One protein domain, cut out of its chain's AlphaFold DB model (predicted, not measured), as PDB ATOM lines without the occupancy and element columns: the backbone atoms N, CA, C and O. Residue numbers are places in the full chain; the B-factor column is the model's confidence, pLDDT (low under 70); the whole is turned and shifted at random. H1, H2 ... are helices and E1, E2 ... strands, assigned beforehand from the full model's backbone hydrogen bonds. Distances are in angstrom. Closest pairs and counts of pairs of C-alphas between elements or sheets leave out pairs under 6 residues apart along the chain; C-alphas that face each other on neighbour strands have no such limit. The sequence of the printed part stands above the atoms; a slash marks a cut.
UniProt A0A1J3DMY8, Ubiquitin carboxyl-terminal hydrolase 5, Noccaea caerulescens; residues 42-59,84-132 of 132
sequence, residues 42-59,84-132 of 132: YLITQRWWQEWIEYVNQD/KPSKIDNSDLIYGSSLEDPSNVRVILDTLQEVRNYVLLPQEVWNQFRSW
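This is residues 42 to 59 and 84 to 132 of the 132 residues of the protein "Ubiquitin carboxyl-terminal hydrolase 5" of Noccaea caerulescens (UniProt A0A1J3DMY8). A small two-stranded antiparallel ribbon, E1 and E2, runs from each strand straight into a helix, H1 after E1 and H2 after E2, and the two helices are apart. A long loop, residues 84 to 117, reaches away and folds back on itself, and its residues 98 to 103 stick out free at one end of the long axis, with the cut end at Asp 59 at the other. The printed part has 67 residues, in the order E1, H1, E2, H2, and the sheet's order is E1 - E2. The class is mixed, helices and strands, with 30 residues, under half, in named elements. The whole is only just loose, close to compact, with a radius of gyration of the C-alphas of 13.4 A, and it is elongated, spanning 44 by 25 by 20 A.

Strand E1, residues 42 to 45, is the antiparallel neighbour of strand E2, residues 118 to 122, with an angle of 148 degrees between their directions. The C-alphas of Leu 43 and Leu 120, which face each other, are 4.9 A apart. N 42 and O 121 are within hydrogen-bond range at 2.9 A, as are N 121 and O 42 at 2.8 A. Helix H1, residues 46 to 57, follows E1 by a tight link. The closest C-alphas of H1 and E2 are those of Gln 46 and Tyr 118, 4.5 A apart. Helix H2, residues 123 to 131, follows E2 by a tight link. The closest C-alphas of E1 and H2 are those of Tyr 42 and Gln 123, 6.3 A apart. H1 and H2 are apart. In both helices every O i to N i+4 pair is within hydrogen-bond range. Between the two sides of the loop, residues 94 to 95 pair with residues 107 to 108, antiparallel.

E1, residues 42 to 45, begins with C-alpha 42 at (46.924, 34.514, 17.911) and is 10.3 A long from first to last C-alpha. H1, residues 46 to 57, is 16.2 A long and ends with C-alpha 57 at (42.711, 48.254, 0.071). E2, residues 118 to 122, is 13.3 A long. H2, residues 123 to 131, is 12.2 A long and ends with C-alpha 131 at (35.420, 31.831, 9.589).

The two C-alphas farthest apart are those of Asp 59 and Asp 101, 45.0 A. Residues 60 to 83 are not printed, and C-alphas 59 and 84 are 12.7 A apart across this cut, which falls in the link from H1 to E2. The printed part ends at Trp 132, the chain's last residue. The mean pLDDT of the printed part is 80.1, and it is under 70 at residue 59, residues 95 to 106 and residue 110.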
ATOM      1  N   TYR A  42      46.565  35.440  18.976       90.56
ATOM      2  CA  TYR A  42      46.924  34.514  17.911       90.56
ATOM      3  C   TYR A  42      47.941  35.157  16.981       90.56
ATOM      4  O   TYR A  42      47.913  36.363  16.755       90.56
ATOM      5  N   LEU A  43      48.834  34.339  16.430       89.81
ATOM      6  CA  LEU A  43      49.830  34.787  15.466       89.81
ATOM      7  C   LEU A  43      49.366  34.475  14.046       89.81
ATOM      8  O   LEU A  43      48.889  33.371  13.755       89.81
ATOM      9  N   ILE A  44      49.597  35.426  13.152       91.06
ATOM     10  CA  ILE A  44      49.443  35.249  11.711       91.06
ATOM     11  C   ILE A  44      50.726  35.656  10.995       91.06
ATOM     12  O   ILE A  44      51.416  36.576  11.437       91.06
ATOM     13  N   THR A  45      51.080  34.973   9.906       91.31
ATOM     14  CA  THR A  45      52.261  35.348   9.118       91.31
ATOM     15  C   THR A  45      52.128  36.759   8.571       91.31
ATOM     16  O   THR A  45      51.077  37.154   8.064       91.31
ATOM     17  N   GLN A  46      53.237  37.503   8.598       89.62
ATOM     18  CA  GLN A  46      53.301  38.823   7.977       89.62
ATOM     19  C   GLN A  46      52.932  38.742   6.491       89.62
ATOM     20  O   GLN A  46      52.255  39.626   5.984       89.62
ATOM     21  N   ARG A  47      53.330  37.662   5.805       89.06
ATOM     22  CA  ARG A  47      53.017  37.429   4.391       89.06
ATOM     23  C   ARG A  47      51.511  37.421   4.133       89.06
ATOM     24  O   ARG A  47      51.039  38.209   3.324       89.06
ATOM     25  N   TRP A  48      50.771  36.574   4.846       91.75
ATOM     26  CA  TRP A  48      49.322  36.493   4.680       91.75
ATOM     27  C   TRP A  48      48.635  37.800   5.083       91.75
ATOM     28  O   TRP A  48      47.721  38.260   4.406       91.75
ATOM     29  N   TRP A  49      49.104  38.430   6.165       90.75
ATOM     30  CA  TRP A  49      48.570  39.713   6.612       90.75
ATOM     31  C   TRP A  49      48.705  40.806   5.546       90.75
ATOM     32  O   TRP A  49      47.747  41.530   5.296       90.75
ATOM     33  N   GLN A  50      49.864  40.906   4.887       88.38
ATOM     34  CA  GLN A  50      50.066  41.860   3.794       88.38
ATOM     35  C   GLN A  50      49.144  41.562   2.608       88.38
ATOM     36  O   GLN A  50      48.473  42.477   2.146       88.38
ATOM     37  N   GLU A  51      49.024  40.297   2.189       89.44
ATOM     38  CA  GLU A  51      48.105  39.904   1.108       89.44
ATOM     39  C   GLU A  51      46.651  40.300   1.422       89.44
ATOM     40  O   GLU A  51      45.938  40.805   0.552       89.44
ATOM     41  N   TRP A  52      46.206  40.126   2.674       90.62
ATOM     42  CA  TRP A  52      44.875  40.564   3.101       90.62
ATOM     43  C   TRP A  52      44.731  42.090   3.088       90.62
ATOM     44  O   TRP A  52      43.738  42.598   2.572       90.62
ATOM     45  N   ILE A  53      45.719  42.828   3.603       89.19
ATOM     46  CA  ILE A  53      45.726  44.298   3.586       89.19
ATOM     47  C   ILE A  53      45.676  44.833   2.151       89.19
ATOM     48  O   ILE A  53      44.933  45.776   1.885       89.19
ATOM     49  N   GLU A  54      46.434  44.251   1.226       88.50
ATOM     50  CA  GLU A  54      46.410  44.630  -0.188       88.50
ATOM     51  C   GLU A  54      45.036  44.352  -0.806       88.50
ATOM     52  O   GLU A  54      44.464  45.240  -1.439       88.50
ATOM     53  N   TYR A  55      44.457  43.175  -0.542       88.31
ATOM     54  CA  TYR A  55      43.111  42.810  -0.989       88.31
ATOM     55  C   TYR A  55      42.043  43.806  -0.517       88.31
ATOM     56  O   TYR A  55      41.280  44.327  -1.328       88.31
ATOM     57  N   VAL A  56      42.007  44.141   0.775       88.38
ATOM     58  CA  VAL A  56      40.983  45.051   1.319       88.38
ATOM     59  C   VAL A  56      41.215  46.532   1.008       88.38
ATOM     60  O   VAL A  56      40.337  47.365   1.236       88.38
ATOM     61  N   ASN A  57      42.398  46.892   0.506       85.56
ATOM     62  CA  ASN A  57      42.711  48.254   0.071       85.56
ATOM     63  C   ASN A  57      42.707  48.425  -1.452       85.56
ATOM     64  O   ASN A  57      42.911  49.542  -1.920       85.56
ATOM     65  N   GLN A  58      42.428  47.368  -2.220       79.56
ATOM     66  CA  GLN A  58      42.437  47.401  -3.686       79.56
ATOM     67  C   GLN A  58      41.456  48.431  -4.287       79.56
ATOM     68  O   GLN A  58      41.716  48.987  -5.350       79.56
ATOM     69  N   ASP A  59      40.329  48.675  -3.609       67.38
ATOM     70  CA  ASP A  59      39.250  49.564  -4.053       67.38
ATOM     71  C   ASP A  59      39.411  50.998  -3.517       67.38
ATOM     72  O   ASP A  59      38.620  51.884  -3.854       67.38
ATOM     73  N   LYS A  84      40.823  37.389  -3.193       78.50
ATOM     74  CA  LYS A  84      40.744  37.146  -1.751       78.50
ATOM     75  C   LYS A  84      41.925  36.253  -1.338       78.50
ATOM     76  O   LYS A  84      42.181  35.264  -2.044       78.50
ATOM     77  N   PRO A  85      42.664  36.601  -0.269       80.75
ATOM     78  CA  PRO A  85      43.807  35.816   0.164       80.75
ATOM     79  C   PRO A  85      43.397  34.360   0.371       80.75
ATOM     80  O   PRO A  85      42.265  34.041   0.744       80.75
ATOM     81  N   SER A  86      44.334  33.459   0.086       81.00
ATOM     82  CA  SER A  86      44.110  32.027   0.278       81.00
ATOM     83  C   SER A  86      43.928  31.706   1.763       81.00
ATOM     84  O   SER A  86      44.113  32.558   2.629       81.00
ATOM     85  N   LYS A  87      43.591  30.457   2.090       85.75
ATOM     86  CA  LYS A  87      43.531  29.998   3.484       85.75
ATOM     87  C   LYS A  87      44.802  30.396   4.250       85.75
ATOM     88  O   LYS A  87      45.900  30.223   3.724       85.75
ATOM     89  N   ILE A  88      44.633  30.866   5.487       88.00
ATOM     90  CA  ILE A  88      45.736  31.270   6.372       88.00
ATOM     91  C   ILE A  88      46.798  30.170   6.431       88.00
ATOM     92  O   ILE A  88      46.508  29.029   6.809       88.00
ATOM     93  N   ASP A  89      48.029  30.543   6.087       86.94
ATOM     94  CA  ASP A  89      49.197  29.677   6.129       86.94
ATOM     95  C   ASP A  89      50.246  30.262   7.082       86.94
ATOM     96  O   ASP A  89      50.811  31.330   6.841       86.94
ATOM     97  N   ASN A  90      50.481  29.538   8.178       86.62
ATOM     98  CA  ASN A  90      51.454  29.876   9.218       86.62
ATOM     99  C   ASN A  90      52.680  28.948   9.203       86.62
ATOM    100  O   ASN A  90      53.440  28.925  10.172       86.62
ATOM    101  N   SER A  91      52.867  28.161   8.138       83.38
ATOM    102  CA  SER A  91      53.995  27.229   8.013       83.38
ATOM    103  C   SER A  91      55.353  27.926   8.126       83.38
ATOM    104  O   SER A  91      56.257  27.372   8.745       83.38
ATOM    105  N   ASP A  92      55.458  29.168   7.647       81.62
ATOM    106  CA  ASP A  92      56.669  29.996   7.718       81.62
ATOM    107  C   ASP A  92      57.135  30.300   9.162       81.62
ATOM    108  O   ASP A  92      58.305  30.614   9.381       81.62
ATOM    109  N   LEU A  93      56.244  30.216  10.161       82.50
ATOM    110  CA  LEU A  93      56.558  30.525  11.570       82.50
ATOM    111  C   LEU A  93      56.927  29.289  12.398       82.50
ATOM    112  O   LEU A  93      57.402  29.423  13.528       82.50
ATOM    113  N   ILE A  94      56.661  28.093  11.871       81.56
ATOM    114  CA  ILE A  94      56.718  26.843  12.625       81.56
ATOM    115  C   ILE A  94      57.894  26.006  12.131       81.56
ATOM    116  O   ILE A  94      57.962  25.621  10.967       81.56
ATOM    117  N   TYR A  95      58.779  25.638  13.054       68.56
ATOM    118  CA  TYR A  95      59.813  24.641  12.811       68.56
ATOM    119  C   TYR A  95      59.303  23.261  13.251       68.56
ATOM    120  O   TYR A  95      58.816  23.109  14.373       68.56
ATOM    121  N   GLY A  96      59.385  22.254  12.371       59.84
ATOM    122  CA  GLY A  96      59.000  20.869  12.701       59.84
ATOM    123  C   GLY A  96      57.996  20.179  11.769       59.84
ATOM    124  O   GLY A  96      57.333  19.238  12.192       59.84
ATOM    125  N   SER A  97      57.884  20.582  10.501       50.53
ATOM    126  CA  SER A  97      57.041  19.895   9.501       50.53
ATOM    127  C   SER A  97      57.667  18.605   8.946       50.53
ATOM    128  O   SER A  97      57.619  18.375   7.741       50.53
ATOM    129  N   SER A  98      58.239  17.737   9.790       48.78
ATOM    130  CA  SER A  98      58.378  16.329   9.393       48.78
ATOM    131  C   SER A  98      57.128  15.602   9.865       48.78
ATOM    132  O   SER A  98      56.923  15.384  11.058       48.78
ATOM    133  N   LEU A  99      56.281  15.257   8.895       54.34
ATOM    134  CA  LEU A  99      55.005  14.544   9.038       54.34
ATOM    135  C   LEU A  99      55.147  13.152   9.700       54.34
ATOM    136  O   LEU A  99      54.154  12.459   9.895       54.34
ATOM    137  N   GLU A 100      56.375  12.725   9.996       56.12
ATOM    138  CA  GLU A 100      56.711  11.378  10.453       56.12
ATOM    139  C   GLU A 100      56.500  11.148  11.950       56.12
ATOM    140  O   GLU A 100      56.410   9.990  12.348       56.12
ATOM    141  N   ASP A 101      56.355  12.197  12.769       51.34
ATOM    142  CA  ASP A 101      56.095  12.006  14.198       51.34
ATOM    143  C   ASP A 101      54.902  12.843  14.703       51.34
ATOM    144  O   ASP A 101      54.973  14.076  14.748       51.34
ATOM    145  N   PRO A 102      53.780  12.206  15.095       54.22
ATOM    146  CA  PRO A 102      52.604  12.896  15.624       54.22
ATOM    147  C   PRO A 102      52.841  13.514  17.013       54.22
ATOM    148  O   PRO A 102      51.956  14.205  17.518       54.22
ATOM    149  N   SER A 103      54.008  13.284  17.634       55.66
ATOM    150  CA  SER A 103      54.441  13.939  18.874       55.66
ATOM    151  C   SER A 103      55.297  15.191  18.647       55.66
ATOM    152  O   SER A 103      55.635  15.868  19.621       55.66
ATOM    153  N   ASN A 104      55.603  15.544  17.388       54.84
ATOM    154  CA  ASN A 104      56.326  16.770  17.054       54.84
ATOM    155  C   ASN A 104      55.498  17.992  17.463       54.84
ATOM    156  O   ASN A 104      54.604  18.458  16.749       54.84
ATOM    157  N   VAL A 105      55.814  18.514  18.646       55.94
ATOM    158  CA  VAL A 105      55.398  19.833  19.106       55.94
ATOM    159  C   VAL A 105      55.778  20.821  18.007       55.94
ATOM    160  O   VAL A 105      56.950  20.964  17.671       55.94
ATOM    161  N   ARG A 106      54.784  21.482  17.412       63.19
ATOM    162  CA  ARG A 106      55.023  22.587  16.480       63.19
ATOM    163  C   ARG A 106      55.664  23.720  17.272       63.19
ATOM    164  O   ARG A 106      54.986  24.345  18.085       63.19
ATOM    165  N   VAL A 107      56.961  23.941  17.075       70.75
ATOM    166  CA  VAL A 107      57.714  24.973  17.795       70.75
ATOM    167  C   VAL A 107      57.687  26.258  16.977       70.75
ATOM    168  O   VAL A 107      58.022  26.255  15.792       70.75
ATOM    169  N   ILE A 108      57.276  27.354  17.611       79.62
ATOM    170  CA  ILE A 108      57.398  28.700  17.045       79.62
ATOM    171  C   ILE A 108      58.874  29.095  17.112       79.62
ATOM    172  O   ILE A 108      59.510  28.923  18.149       79.62
ATOM    173  N   LEU A 109      59.419  29.602  16.008       74.62
ATOM    174  CA  LEU A 109      60.812  30.045  15.953       74.62
ATOM    175  C   LEU A 109      61.067  31.177  16.970       74.62
ATOM    176  O   LEU A 109      60.358  32.182  16.986       74.62
ATOM    177  N   ASP A 110      62.103  31.038  17.802       69.69
ATOM    178  CA  ASP A 110      62.435  32.001  18.869       69.69
ATOM    179  C   ASP A 110      62.983  33.333  18.330       69.69
ATOM    180  O   ASP A 110      62.918  34.366  18.993       69.69
ATOM    181  N   THR A 111      63.485  33.319  17.095       74.94
ATOM    182  CA  THR A 111      64.070  34.482  16.414       74.94
ATOM    183  C   THR A 111      63.039  35.372  15.715       74.94
ATOM    184  O   THR A 111      63.412  36.374  15.098       74.94
ATOM    185  N   LEU A 112      61.749  35.021  15.782       80.81
ATOM    186  CA  LEU A 112      60.695  35.761  15.097       80.81
ATOM    187  C   LEU A 112      60.434  37.099  15.781       80.81
ATOM    188  O   LEU A 112      60.170  37.176  16.980       80.81
ATOM    189  N   GLN A 113      60.438  38.156  14.978       78.25
ATOM    190  CA  GLN A 113      60.106  39.499  15.422       78.25
ATOM    191  C   GLN A 113      58.661  39.821  15.045       78.25
ATOM    192  O   GLN A 113      58.259  39.662  13.885       78.25
ATOM    193  N   GLU A 114      57.896  40.309  16.020       78.19
ATOM    194  CA  GLU A 114      56.587  40.916  15.780       78.19
ATOM    195  C   GLU A 114      56.724  42.052  14.747       78.19
ATOM    196  O   GLU A 114      57.770  42.700  14.662       78.19
ATOM    197  N   VAL A 115      55.701  42.258  13.913       75.06
ATOM    198  CA  VAL A 115      55.650  43.219  12.789       75.06
ATOM    199  C   VAL A 115      56.528  42.837  11.591       75.06
ATOM    200  O   VAL A 115      56.208  43.186  10.454       75.06
ATOM    201  N   ARG A 116      57.621  42.094  11.797       81.88
ATOM    202  CA  ARG A 116      58.511  41.662  10.710       81.88
ATOM    203  C   ARG A 116      58.149  40.289  10.164       81.88
ATOM    204  O   ARG A 116      58.152  40.090   8.953       81.88
ATOM    205  N   ASN A 117      57.896  39.338  11.056       84.44
ATOM    206  CA  ASN A 117      57.638  37.950  10.694       84.44
ATOM    207  C   ASN A 117      56.175  37.567  10.908       84.44
ATOM    208  O   ASN A 117      55.622  36.805  10.115       84.44
ATOM    209  N   TYR A 118      55.544  38.112  11.947       88.62
ATOM    210  CA  TYR A 118      54.155  37.834  12.292       88.62
ATOM    211  C   TYR A 118      53.462  39.056  12.889       88.62
ATOM    212  O   TYR A 118      54.113  39.974  13.389       88.62
ATOM    213  N   VAL A 119      52.133  39.017  12.876       90.25
ATOM    214  CA  VAL A 119      51.257  39.976  13.558       90.25
ATOM    215  C   VAL A 119      50.486  39.248  14.651       90.25
ATOM    216  O   VAL A 119      50.038  38.116  14.441       90.25
ATOM    217  N   LEU A 120      50.347  39.885  15.815       90.75
ATOM    218  CA  LEU A 120      49.460  39.424  16.877       90.75
ATOM    219  C   LEU A 120      48.055  39.963  16.654       90.75
ATOM    220  O   LEU A 120      47.854  41.155  16.440       90.75
ATOM    221  N   LEU A 121      47.084  39.064  16.721       91.62
ATOM    222  CA  LEU A 121      45.676  39.373  16.567       91.62
ATOM    223  C   LEU A 121      44.923  38.970  17.837       91.62
ATOM    224  O   LEU A 121      45.175  37.881  18.372       91.62
ATOM    225  N   PRO A 122      43.971  39.794  18.303       91.81
ATOM    226  CA  PRO A 122      43.016  39.372  19.315       91.81
ATOM    227  C   PRO A 122      42.252  38.123  18.861       91.81
ATOM    228  O   PRO A 122      42.035  37.908  17.662       91.81
ATOM    229  N   GLN A 123      41.816  37.303  19.817       91.38
ATOM    230  CA  GLN A 123      41.069  36.071  19.554       91.38
ATOM    231  C   GLN A 123      39.857  36.294  18.638       91.38
ATOM    232  O   GLN A 123      39.579  35.477  17.761       91.38
ATOM    233  N   GLU A 124      39.140  37.393  18.825       92.19
ATOM    234  CA  GLU A 124      37.947  37.758  18.070       92.19
ATOM    235  C   GLU A 124      38.272  37.997  16.593       92.19
ATOM    236  O   GLU A 124      37.605  37.450  15.715       92.19
ATOM    237  N   VAL A 125      39.352  38.734  16.324       92.56
ATOM    238  CA  VAL A 125      39.843  38.997  14.967       92.56
ATOM    239  C   VAL A 125      40.298  37.698  14.301       92.56
ATOM    240  O   VAL A 125      39.941  37.414  13.157       92.56
ATOM    241  N   TRP A 126      41.034  36.858  15.030       92.00
ATOM    242  CA  TRP A 126      41.473  35.556  14.529       92.00
ATOM    243  C   TRP A 126      40.304  34.626  14.183       92.00
ATOM    244  O   TRP A 126      40.289  34.004  13.118       92.00
ATOM    245  N   ASN A 127      39.306  34.538  15.066       90.56
ATOM    246  CA  ASN A 127      38.107  33.738  14.830       90.56
ATOM    247  C   ASN A 127      37.377  34.198  13.571       90.56
ATOM    248  O   ASN A 127      36.898  33.353  12.812       90.56
ATOM    249  N   GLN A 128      37.348  35.510  13.329       89.94
ATOM    250  CA  GLN A 128      36.741  36.054  12.132       89.94
ATOM    251  C   GLN A 128      37.487  35.629  10.867       89.94
ATOM    252  O   GLN A 128      36.864  35.061   9.970       89.94
ATOM    253  N   PHE A 129      38.810  35.805  10.815       89.50
ATOM    254  CA  PHE A 129      39.606  35.371   9.661       89.50
ATOM    255  C   PHE A 129      39.516  33.875   9.393       89.50
ATOM    256  O   PHE A 129      39.574  33.449   8.247       89.50
ATOM    257  N   ARG A 130      39.365  33.066  10.443       85.69
ATOM    258  CA  ARG A 130      39.198  31.618  10.308       85.69
ATOM    259  C   ARG A 130      37.802  31.215   9.819       85.69
ATOM    260  O   ARG A 130      37.630  30.083   9.369       85.69
ATOM    261  N   SER A 131      36.804  32.078  10.009       85.69
ATOM    262  CA  SER A 131      35.420  31.831   9.589       85.69
ATOM    263  C   SER A 131      35.179  32.134   8.107       85.69
ATOM    264  O   SER A 131      34.247  31.575   7.522       85.69
ATOM    265  N   TRP A 132      36.011  33.004   7.528       86.12
ATOM    266  CA  TRP A 132      36.067  33.317   6.101       86.12
ATOM    267  C   TRP A 132      36.891  32.287   5.326       86.12
ATOM    268  O   TRP A 132      36.538  32.070   4.145       86.12
TER     269      TRP A 132